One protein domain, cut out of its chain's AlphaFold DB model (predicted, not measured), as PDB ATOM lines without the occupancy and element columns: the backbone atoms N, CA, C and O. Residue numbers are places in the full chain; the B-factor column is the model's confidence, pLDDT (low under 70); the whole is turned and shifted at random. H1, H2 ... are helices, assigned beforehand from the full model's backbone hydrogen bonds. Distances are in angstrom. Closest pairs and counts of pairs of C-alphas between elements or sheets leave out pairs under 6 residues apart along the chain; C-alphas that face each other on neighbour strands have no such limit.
ATOM      1  N   SER A  93     -32.625   2.673  46.640       83.25
ATOM      2  CA  SER A  93     -32.624   1.203  46.697       83.25
ATOM      3  C   SER A  93     -34.028   0.623  46.893       83.25
ATOM      4  O   SER A  93     -34.408  -0.302  46.180       83.25
ATOM      5  N   TYR A  94     -34.831   1.209  47.784       85.12
ATOM      6  CA  TYR A  94     -36.238   0.840  47.960       85.12
ATOM      7  C   TYR A  94     -37.055   1.145  46.696       85.12
ATOM      8  O   TYR A  94     -37.785   0.286  46.216       85.12
ATOM      9  N   PHE A  95     -36.862   2.314  46.075       83.06
ATOM     10  CA  PHE A  95     -37.527   2.674  44.820       83.06
ATOM     11  C   PHE A  95     -37.204   1.678  43.689       83.06
ATOM     12  O   PHE A  95     -38.122   1.227  43.003       83.06
ATOM     13  N   ARG A  96     -35.938   1.242  43.554       82.12
ATOM     14  CA  ARG A  96     -35.530   0.150  42.641       82.12
ATOM     15  C   ARG A  96     -36.206  -1.184  42.978       82.12
ATOM     16  O   ARG A  96     -36.687  -1.854  42.074       82.12
ATOM     17  N   ALA A  97     -36.336  -1.544  44.252       86.19
ATOM     18  CA  ALA A  97     -37.096  -2.732  44.639       86.19
ATOM     19  C   ALA A  97     -38.585  -2.618  44.246       86.19
ATOM     20  O   ALA A  97     -39.134  -3.541  43.643       86.19
ATOM     21  N   THR A  98     -39.220  -1.456  44.477       85.62
ATOM     22  CA  THR A  98     -40.615  -1.219  44.055       85.62
ATOM     23  C   THR A  98     -40.794  -1.231  42.535       85.62
ATOM     24  O   THR A  98     -41.890  -1.508  42.045       85.62
ATOM     25  N   TRP A  99     -39.728  -0.963  41.769       84.62
ATOM     26  CA  TRP A  99     -39.735  -1.091  40.314       84.62
ATOM     27  C   TRP A  99     -39.983  -2.546  39.894       84.62
ATOM     28  O   TRP A  99     -40.898  -2.831  39.117       84.62
ATOM     29  N   VAL A 100     -39.232  -3.479  40.485       87.88
ATOM     30  CA  VAL A 100     -39.352  -4.915  40.197       87.88
ATOM     31  C   VAL A 100     -40.687  -5.481  40.694       87.88
ATOM     32  O   VAL A 100     -41.320  -6.248  39.969       87.88
ATOM     33  N   THR A 101     -41.180  -5.070  41.871       88.50
ATOM     34  CA  THR A 101     -42.500  -5.528  42.354       88.50
ATOM     35  C   THR A 101     -43.652  -5.019  41.481       88.50
ATOM     36  O   THR A 101     -44.565  -5.791  41.196       88.50
ATOM     37  N   THR A 102     -43.572  -3.786  40.961       89.06
ATOM     38  CA  THR A 102     -44.553  -3.232  40.004       89.06
ATOM     39  C   THR A 102     -44.587  -4.041  38.703       89.06
ATOM     40  O   THR A 102     -45.663  -4.361  38.197       89.06
ATOM     41  N   ALA A 103     -43.419  -4.395  38.155       90.69
ATOM     42  CA  ALA A 103     -43.332  -5.195  36.934       90.69
ATOM     43  C   ALA A 103     -43.848  -6.632  37.136       90.69
ATOM     44  O   ALA A 103     -44.527  -7.162  36.254       90.69
ATOM     45  N   LEU A 104     -43.588  -7.229  38.307       91.19
ATOM     46  CA  LEU A 104     -44.167  -8.514  38.717       91.19
ATOM     47  C   LEU A 104     -45.698  -8.444  38.788       91.19
ATOM     48  O   LEU A 104     -46.367  -9.285  38.195       91.19
ATOM     49  N   ASP A 105     -46.265  -7.436  39.456       92.19
ATOM     50  CA  ASP A 105     -47.722  -7.275  39.565       92.19
ATOM     51  C   ASP A 105     -48.383  -7.114  38.189       92.19
ATOM     52  O   ASP A 105     -49.348  -7.812  37.876       92.19
ATOM     53  N   ALA A 106     -47.815  -6.267  37.323       92.12
ATOM     54  CA  ALA A 106     -48.279  -6.118  35.946       92.12
ATOM     55  C   ALA A 106     -48.203  -7.443  35.159       92.12
ATOM     56  O   ALA A 106     -49.151  -7.797  34.457       92.12
ATOM     57  N   GLY A 107     -47.107  -8.199  35.297       93.25
ATOM     58  CA  GLY A 107     -46.915  -9.475  34.605       93.25
ATOM     59  C   GLY A 107     -47.912 -10.549  35.041       93.25
ATOM     60  O   GLY A 107     -48.568 -11.175  34.202       93.25
ATOM     61  N   PHE A 108     -48.080 -10.713  36.353       93.62
ATOM     62  CA  PHE A 108     -49.008 -11.674  36.947       93.62
ATOM     63  C   PHE A 108     -50.478 -11.324  36.667       93.62
ATOM     64  O   PHE A 108     -51.260 -12.220  36.339       93.62
ATOM     65  N   TRP A 109     -50.866 -10.044  36.711       93.25
ATOM     66  CA  TRP A 109     -52.226  -9.618  36.352       93.25
ATOM     67  C   TRP A 109     -52.531  -9.759  34.854       93.25
ATOM     68  O   TRP A 109     -53.659 -10.107  34.499       93.25
ATOM     69  N   THR A 110     -51.546  -9.580  33.968       92.88
ATOM     70  CA  THR A 110     -51.719  -9.859  32.531       92.88
ATOM     71  C   THR A 110     -51.870 -11.363  32.259       92.88
ATOM     72  O   THR A 110     -52.762 -11.758  31.507       92.88
ATOM     73  N   ALA A 111     -51.086 -12.224  32.918       92.38
ATOM     74  CA  ALA A 111     -51.214 -13.681  32.790       92.38
ATOM     75  C   ALA A 111     -52.484 -14.263  33.445       92.38
ATOM     76  O   ALA A 111     -52.946 -15.330  33.046       92.38
ATOM     77  N   MET A 112     -53.067 -13.580  34.435       89.50
ATOM     78  CA  MET A 112     -54.133 -14.075  35.323       89.50
ATOM     79  C   MET A 112     -55.308 -14.795  34.636       89.50
ATOM     80  O   MET A 112     -55.862 -15.737  35.199       89.50
ATOM     81  N   HIS A 113     -55.683 -14.376  33.425       86.56
ATOM     82  CA  HIS A 113     -56.817 -14.923  32.672       86.56
ATOM     83  C   HIS A 113     -56.500 -16.238  31.921       86.56
ATOM     84  O   HIS A 113     -57.391 -16.846  31.323       86.56
ATOM     85  N   MET A 114     -55.243 -16.695  31.932       89.62
ATOM     86  CA  MET A 114     -54.797 -17.901  31.231       89.62
ATOM     87  C   MET A 114     -55.136 -19.168  32.032       89.62
ATOM     88  O   MET A 114     -54.731 -19.330  33.181       89.62
ATOM     89  N   ARG A 115     -55.877 -20.094  31.408       86.88
ATOM     90  CA  ARG A 115     -56.434 -21.285  32.080       86.88
ATOM     91  C   ARG A 115     -55.403 -22.350  32.507       86.88
ATOM     92  O   ARG A 115     -55.533 -22.847  33.624       86.88
ATOM     93  N   PRO A 116     -54.406 -22.757  31.692       92.00
ATOM     94  CA  PRO A 116     -53.499 -23.837  32.084       92.00
ATOM     95  C   PRO A 116     -52.457 -23.319  33.081       92.00
ATOM     96  O   PRO A 116     -51.681 -22.434  32.726       92.00
ATOM     97  N   LYS A 117     -52.385 -23.884  34.299       88.06
ATOM     98  CA  LYS A 117     -51.494 -23.379  35.368       88.06
ATOM     99  C   LYS A 117     -50.038 -23.211  34.907       88.06
ATOM    100  O   LYS A 117     -49.502 -22.122  35.035       88.06
ATOM    101  N   ARG A 118     -49.432 -24.232  34.283       88.62
ATOM    102  CA  ARG A 118     -48.048 -24.152  33.763       88.62
ATOM    103  C   ARG A 118     -47.852 -23.012  32.753       88.62
ATOM    104  O   ARG A 118     -46.841 -22.325  32.805       88.62
ATOM    105  N   LEU A 119     -48.821 -22.801  31.855       89.88
ATOM    106  CA  LEU A 119     -48.759 -21.737  30.849       89.88
ATOM    107  C   LEU A 119     -48.928 -20.354  31.488       89.88
ATOM    108  O   LEU A 119     -48.197 -19.439  31.128       89.88
ATOM    109  N   LYS A 120     -49.851 -20.215  32.447       91.31
ATOM    110  CA  LYS A 120     -50.037 -18.991  33.234       91.31
ATOM    111  C   LYS A 120     -48.765 -18.636  34.000       91.31
ATOM    112  O   LYS A 120     -48.276 -17.524  33.866       91.31
ATOM    113  N   ASP A 121     -48.224 -19.582  34.762       89.75
ATOM    114  CA  ASP A 121     -47.073 -19.352  35.636       89.75
ATOM    115  C   ASP A 121     -45.814 -18.991  34.810       89.75
ATOM    116  O   ASP A 121     -45.053 -18.112  35.210       89.75
ATOM    117  N   LEU A 122     -45.639 -19.581  33.616       90.94
ATOM    118  CA  LEU A 122     -44.602 -19.189  32.649       90.94
ATOM    119  C   LEU A 122     -44.871 -17.802  32.032       90.94
ATOM    120  O   LEU A 122     -43.969 -16.966  31.958       90.94
ATOM    121  N   ALA A 123     -46.107 -17.534  31.605       91.69
ATOM    122  CA  ALA A 123     -46.489 -16.258  31.004       91.69
ATOM    123  C   ALA A 123     -46.366 -15.087  31.991       91.69
ATOM    124  O   ALA A 123     -45.951 -14.007  31.583       91.69
ATOM    125  N   SER A 124     -46.631 -15.300  33.286       92.88
ATOM    126  CA  SER A 124     -46.374 -14.316  34.345       92.88
ATOM    127  C   SER A 124     -44.922 -13.837  34.328       92.88
ATOM    128  O   SER A 124     -44.673 -12.634  34.415       92.88
ATOM    129  N   VAL A 125     -43.958 -14.753  34.167       91.69
ATOM    130  CA  VAL A 125     -42.525 -14.421  34.082       91.69
ATOM    131  C   VAL A 125     -42.213 -13.684  32.776       91.69
ATOM    132  O   VAL A 125     -41.563 -12.640  32.808       91.69
ATOM    133  N   VAL A 126     -42.727 -14.154  31.635       92.62
ATOM    134  CA  VAL A 126     -42.513 -13.502  30.325       92.62
ATOM    135  C   VAL A 126     -43.074 -12.073  30.301       92.62
ATOM    136  O   VAL A 126     -42.385 -11.147  29.872       92.62
ATOM    137  N   PHE A 127     -44.287 -11.856  30.817       93.50
ATOM    138  CA  PHE A 127     -44.857 -10.513  30.935       93.50
ATOM    139  C   PHE A 127     -44.132  -9.664  31.989       93.50
ATOM    140  O   PHE A 127     -43.977  -8.467  31.777       93.50
ATOM    141  N   THR A 128     -43.615 -10.248  33.077       92.25
ATOM    142  CA  THR A 128     -42.760  -9.519  34.037       92.25
ATOM    143  C   THR A 128     -41.500  -8.983  33.354       92.25
ATOM    144  O   THR A 128     -41.180  -7.805  33.504       92.25
ATOM    145  N   LEU A 129     -40.813  -9.805  32.552       90.19
ATOM    146  CA  LEU A 129     -39.630  -9.390  31.786       90.19
ATOM    147  C   LEU A 129     -39.961  -8.276  30.780       90.19
ATOM    148  O   LEU A 129     -39.204  -7.315  30.656       90.19
ATOM    149  N   TYR A 130     -41.122  -8.352  30.122       89.56
ATOM    150  CA  TYR A 130     -41.632  -7.272  29.276       89.56
ATOM    151  C   TYR A 130     -41.854  -5.972  30.065       89.56
ATOM    152  O   TYR A 130     -41.370  -4.917  29.661       89.56
ATOM    153  N   TYR A 131     -42.535  -6.032  31.213       88.88
ATOM    154  CA  TYR A 131     -42.859  -4.855  32.025       88.88
ATOM    155  C   TYR A 131     -41.659  -4.241  32.759       88.88
ATOM    156  O   TYR A 131     -41.661  -3.032  32.989       88.88
ATOM    157  N   LEU A 132     -40.611  -5.019  33.056       84.38
ATOM    158  CA  LEU A 132     -39.333  -4.498  33.560       84.38
ATOM    159  C   LEU A 132     -38.687  -3.513  32.570       84.38
ATOM    160  O   LEU A 132     -38.109  -2.514  33.001       84.38
ATOM    161  N   VAL A 133     -38.827  -3.768  31.263       79.81
ATOM    162  CA  VAL A 133     -38.331  -2.903  30.177       79.81
ATOM    163  C   VAL A 133     -39.353  -1.816  29.814       79.81
ATOM    164  O   VAL A 133     -39.017  -0.633  29.731       79.81
ATOM    165  N   CYS A 134     -40.618  -2.190  29.610       76.31
ATOM    166  CA  CYS A 134     -41.703  -1.304  29.179       76.31
ATOM    167  C   CYS A 134     -42.333  -0.537  30.357       76.31
ATOM    168  O   CYS A 134     -43.534  -0.616  30.619       76.31
ATOM    169  N   ALA A 135     -41.501   0.243  31.049       70.56
ATOM    170  CA  ALA A 135     -41.795   0.793  32.369       70.56
ATOM    171  C   ALA A 135     -43.127   1.561  32.491       70.56
ATOM    172  O   ALA A 135     -43.957   1.266  33.349       70.56
ATOM    173  N   GLU A 136     -43.375   2.512  31.591       71.00
ATOM    174  CA  GLU A 136     -44.586   3.348  31.616       71.00
ATOM    175  C   GLU A 136     -45.878   2.516  31.478       71.00
ATOM    176  O   GLU A 136     -46.921   2.892  32.010       71.00
ATOM    177  N   GLN A 137     -45.808   1.348  30.829       79.38
ATOM    178  CA  GLN A 137     -46.938   0.429  30.674       79.38
ATOM    179  C   GLN A 137     -47.147  -0.463  31.902       79.38
ATOM    180  O   GLN A 137     -48.285  -0.847  32.167       79.38
ATOM    181  N   ALA A 138     -46.093  -0.768  32.664       82.12
ATOM    182  CA  ALA A 138     -46.218  -1.441  33.956       82.12
ATOM    183  C   ALA A 138     -46.931  -0.522  34.959       82.12
ATOM    184  O   ALA A 138     -47.933  -0.915  35.555       82.12
ATOM    185  N   ASP A 139     -46.482   0.736  35.054       78.88
ATOM    186  CA  ASP A 139     -47.130   1.779  35.857       78.88
ATOM    187  C   ASP A 139     -48.603   1.993  35.431       78.88
ATOM    188  O   ASP A 139     -49.487   2.102  36.286       78.88
ATOM    189  N   GLU A 140     -48.911   2.031  34.124       78.44
ATOM    190  CA  GLU A 140     -50.296   2.176  33.644       78.44
ATOM    191  C   GLU A 140     -51.159   0.937  33.939       78.44
ATOM    192  O   GLU A 140     -52.299   1.079  34.384       78.44
ATOM    193  N   MET A 141     -50.630  -0.274  33.727       84.38
ATOM    194  CA  MET A 141     -51.342  -1.529  33.993       84.38
ATOM    195  C   MET A 141     -51.656  -1.682  35.483       84.38
ATOM    196  O   MET A 141     -52.800  -1.969  35.837       84.38
ATOM    197  N   VAL A 142     -50.689  -1.405  36.365       84.00
ATOM    198  CA  VAL A 142     -50.886  -1.489  37.819       84.00
ATOM    199  C   VAL A 142     -51.958  -0.508  38.296       84.00
ATOM    200  O   VAL A 142     -52.880  -0.907  39.009       84.00
ATOM    201  N   ARG A 143     -51.922   0.752  37.843       78.44
ATOM    202  CA  ARG A 143     -52.968   1.745  38.161       78.44
ATOM    203  C   ARG A 143     -54.339   1.339  37.612       78.44
ATOM    204  O   ARG A 143     -55.347   1.487  38.300       78.44
ATOM    205  N   ARG A 144     -54.384   0.788  36.393       80.81
ATOM    206  CA  ARG A 144     -55.615   0.308  35.746       80.81
ATOM    207  C   ARG A 144     -56.260  -0.848  36.518       80.81
ATOM    208  O   ARG A 144     -57.485  -0.879  36.601       80.81
ATOM    209  N   VAL A 145     -55.465  -1.761  37.084       82.00
ATOM    210  CA  VAL A 145     -55.961  -2.862  37.927       82.00
ATOM    211  C   VAL A 145     -56.381  -2.365  39.313       82.00
ATOM    212  O   VAL A 145     -57.455  -2.742  39.772       82.00
ATOM    213  N   ARG A 146     -55.615  -1.473  39.962       79.88
ATOM    214  CA  ARG A 146     -55.985  -0.904  41.277       79.88
ATOM    215  C   ARG A 146     -57.299  -0.111  41.231       79.88
ATOM    216  O   ARG A 146     -58.140  -0.289  42.105       79.88
ATOM    217  N   GLY A 147     -57.554   0.637  40.153       70.31
ATOM    218  CA  GLY A 147     -58.846   1.305  39.908       70.31
ATOM    219  C   GLY A 147     -60.043   0.369  39.640       70.31
ATOM    220  O   GLY A 147     -61.167   0.845  39.476       70.31
ATOM    221  N   GLY A 148     -59.820  -0.949  39.585       72.25
ATOM    222  CA  GLY A 148     -60.827  -2.001  39.412       72.25
ATOM    223  C   GLY A 148     -60.472  -3.263  40.209       72.25
ATOM    224  O   GLY A 148     -60.583  -4.380  39.698       72.25
ATOM    225  N   LEU A 149     -59.961  -3.078  41.430       77.19
ATOM    226  CA  LEU A 149     -59.370  -4.140  42.239       77.19
ATOM    227  C   LEU A 149     -60.384  -5.243  42.599       77.19
ATOM    228  O   LEU A 149     -61.567  -4.987  42.816       77.19
ATOM    229  N   THR A 150     -59.905  -6.485  42.687       84.88
ATOM    230  CA  THR A 150     -60.697  -7.650  43.116       84.88
ATOM    231  C   THR A 150     -59.896  -8.494  44.107       84.88
ATOM    232  O   THR A 150     -58.666  -8.427  44.120       84.88
ATOM    233  N   LEU A 151     -60.573  -9.344  44.888       84.62
ATOM    234  CA  LEU A 151     -59.927 -10.342  45.755       84.62
ATOM    235  C   LEU A 151     -58.902 -11.195  44.988       84.62
ATOM    236  O   LEU A 151     -57.809 -11.460  45.478       84.62
ATOM    237  N   ALA A 152     -59.245 -11.597  43.762       88.38
ATOM    238  CA  ALA A 152     -58.377 -12.416  42.932       88.38
ATOM    239  C   ALA A 152     -57.169 -11.624  42.388       88.38
ATOM    240  O   ALA A 152     -56.095 -12.202  42.263       88.38
ATOM    241  N   HIS A 153     -57.299 -10.311  42.139       90.44
ATOM    242  CA  HIS A 153     -56.144  -9.446  41.858       90.44
ATOM    243  C   HIS A 153     -55.197  -9.366  43.072       90.44
ATOM    244  O   HIS A 153     -53.987  -9.483  42.891       90.44
ATOM    245  N   LEU A 154     -55.730  -9.219  44.294       88.44
ATOM    246  CA  LEU A 154     -54.929  -9.186  45.528       88.44
ATOM    247  C   LEU A 154     -54.168 -10.502  45.746       88.44
ATOM    248  O   LEU A 154     -52.941 -10.483  45.786       88.44
ATOM    249  N   ARG A 155     -54.867 -11.647  45.781       91.25
ATOM    250  CA  ARG A 155     -54.242 -12.975  45.949       91.25
ATOM    251  C   ARG A 155     -53.169 -13.250  44.884       91.25
ATOM    252  O   ARG A 155     -52.034 -13.562  45.215       91.25
ATOM    253  N   VAL A 156     -53.455 -13.003  43.600       90.56
ATOM    254  CA  VAL A 156     -52.470 -13.194  42.510       90.56
ATOM    255  C   VAL A 156     -51.237 -12.278  42.621       90.56
ATOM    256  O   VAL A 156     -50.158 -12.669  42.179       90.56
ATOM    257  N   SER A 157     -51.368 -11.084  43.212       89.06
ATOM    258  CA  SER A 157     -50.253 -10.151  43.445       89.06
ATOM    259  C   SER A 157     -49.436 -10.492  44.693       89.06
ATOM    260  O   SER A 157     -48.224 -10.278  44.701       89.06
ATOM    261  N   TRP A 158     -50.063 -11.010  45.748       89.06
ATOM    262  CA  TRP A 158     -49.416 -11.226  47.046       89.06
ATOM    263  C   TRP A 158     -48.917 -12.660  47.248       89.06
ATOM    264  O   TRP A 158     -47.816 -12.839  47.756       89.06
ATOM    265  N   ASP A 159     -49.617 -13.663  46.716       89.38
ATOM    266  CA  ASP A 159     -49.213 -15.077  46.778       89.38
ATOM    267  C   ASP A 159     -48.150 -15.436  45.708       89.38
ATOM    268  O   ASP A 159     -47.758 -16.596  45.550       89.38
ATOM    269  N   LYS A 160     -47.653 -14.445  44.947       89.06
ATOM    270  CA  LYS A 160     -46.646 -14.631  43.885       89.06
ATOM    271  C   LYS A 160     -45.331 -15.313  44.323       89.06
ATOM    272  O   LYS A 160     -44.802 -16.058  43.485       89.06
ATOM    273  N   PRO A 161     -44.804 -15.167  45.565       86.31
ATOM    274  CA  PRO A 161     -43.601 -15.887  46.004       86.31
ATOM    275  C   PRO A 161     -43.753 -17.411  45.957       86.31
ATOM    276  O   PRO A 161     -42.786 -18.111  45.672       86.31
ATOM    277  N   ASN A 162     -44.974 -17.924  46.143       85.81
ATOM    278  CA  ASN A 162     -45.276 -19.357  46.150       85.81
ATOM    279  C   ASN A 162     -45.301 -19.999  44.748       85.81
ATOM    280  O   ASN A 162     -45.530 -21.204  44.616       85.81
ATOM    281  N   THR A 163     -45.099 -19.226  43.675       87.69
ATOM    282  CA  THR A 163     -45.018 -19.786  42.318       87.69
ATOM    283  C   THR A 163     -43.645 -20.404  42.046       87.69
ATOM    284  O   THR A 163     -42.637 -19.831  42.450       87.69
ATOM    285  N   PRO A 164     -43.562 -21.549  41.335       86.06
ATOM    286  CA  PRO A 164     -42.340 -22.361  41.277       86.06
ATOM    287  C   PRO A 164     -41.134 -21.639  40.661       86.06
ATOM    288  O   PRO A 164     -39.997 -21.938  41.011       86.06
ATOM    289  N   TYR A 165     -41.366 -20.681  39.760       87.06
ATOM    290  CA  TYR A 165     -40.300 -19.889  39.146       87.06
ATOM    291  C   TYR A 165     -39.770 -18.797  40.084       87.06
ATOM    292  O   TYR A 165     -38.559 -18.595  40.165       87.06
TER     293      TYR A 165
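AT A GLANCE: This is residues 93 to 165 of the 1150 residues of an uncharacterized protein of Friedmanniomyces simplex (UniProt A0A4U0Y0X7). The long helix H1 forms the core of a small crossed cluster of helices: H2 folds back on it as the other half of a steeply crossed helical hairpin, while H3 and H4 pack on H1 at residues 102 to 109 and 104 to 109. H3 turns off the end of H2 at a corner, and the first residues of H1, 93 to 98, stick out. The 73 printed residues include four named helices, H1, H2, H3 and H4 in chain order, and no named strand; the class is all helix. The whole is compact, with a radius of gyration of the C-alphas of 11.5 A and spans of 33 by 25 by 19 A.

HOW THE PARTS SIT: H1, residues 93 to 111, is the hub and touches the three other helices. It touches H2, residues 117 to 133, at a steep tilt of 44 degrees, opposite ways; their closest C-alphas, of Gly 107 and Thr 128, are 4.2 A apart. With residues 102 to 109 alone H1 touches H3, residues 135 to 146, at a steep tilt of 65 degrees, the closest C-alphas being Ala 106 and Ala 138 at 5.5 A. With residues 104 to 109 alone it touches H4, residues 151 to 158, at a steep tilt of 45 degrees; the closest C-alphas, of Asp 105 and Ser 157, are 5.5 A apart. H2 and H3 only just touch, only at the corner, with 3 pairs of C-alphas within 8 A, the closest being Tyr 131 and Ala 138 at 5.2 A. H2 and H4 are apart. Every O i to N i+4 pair is within hydrogen-bond range in H1, H3 and H4, and 11 of 13 are in H2.

IN THESE COORDINATES: H1 is 27.6 A long, from C-alpha 93 at (-32.624, 1.203, 46.697), and H2 is 24.9 A. H3 measures 16.8 A and H4 10.6 A, ending at C-alpha 158 at (-49.416, -11.226, 47.046).

THE WHOLE: The C-alphas of Ser 93 and Arg 115, the two farthest apart, are 35.9 A from each other. The three links between helices are tight, and the printed part has no cut. No printed residue is under 70 in pLDDT.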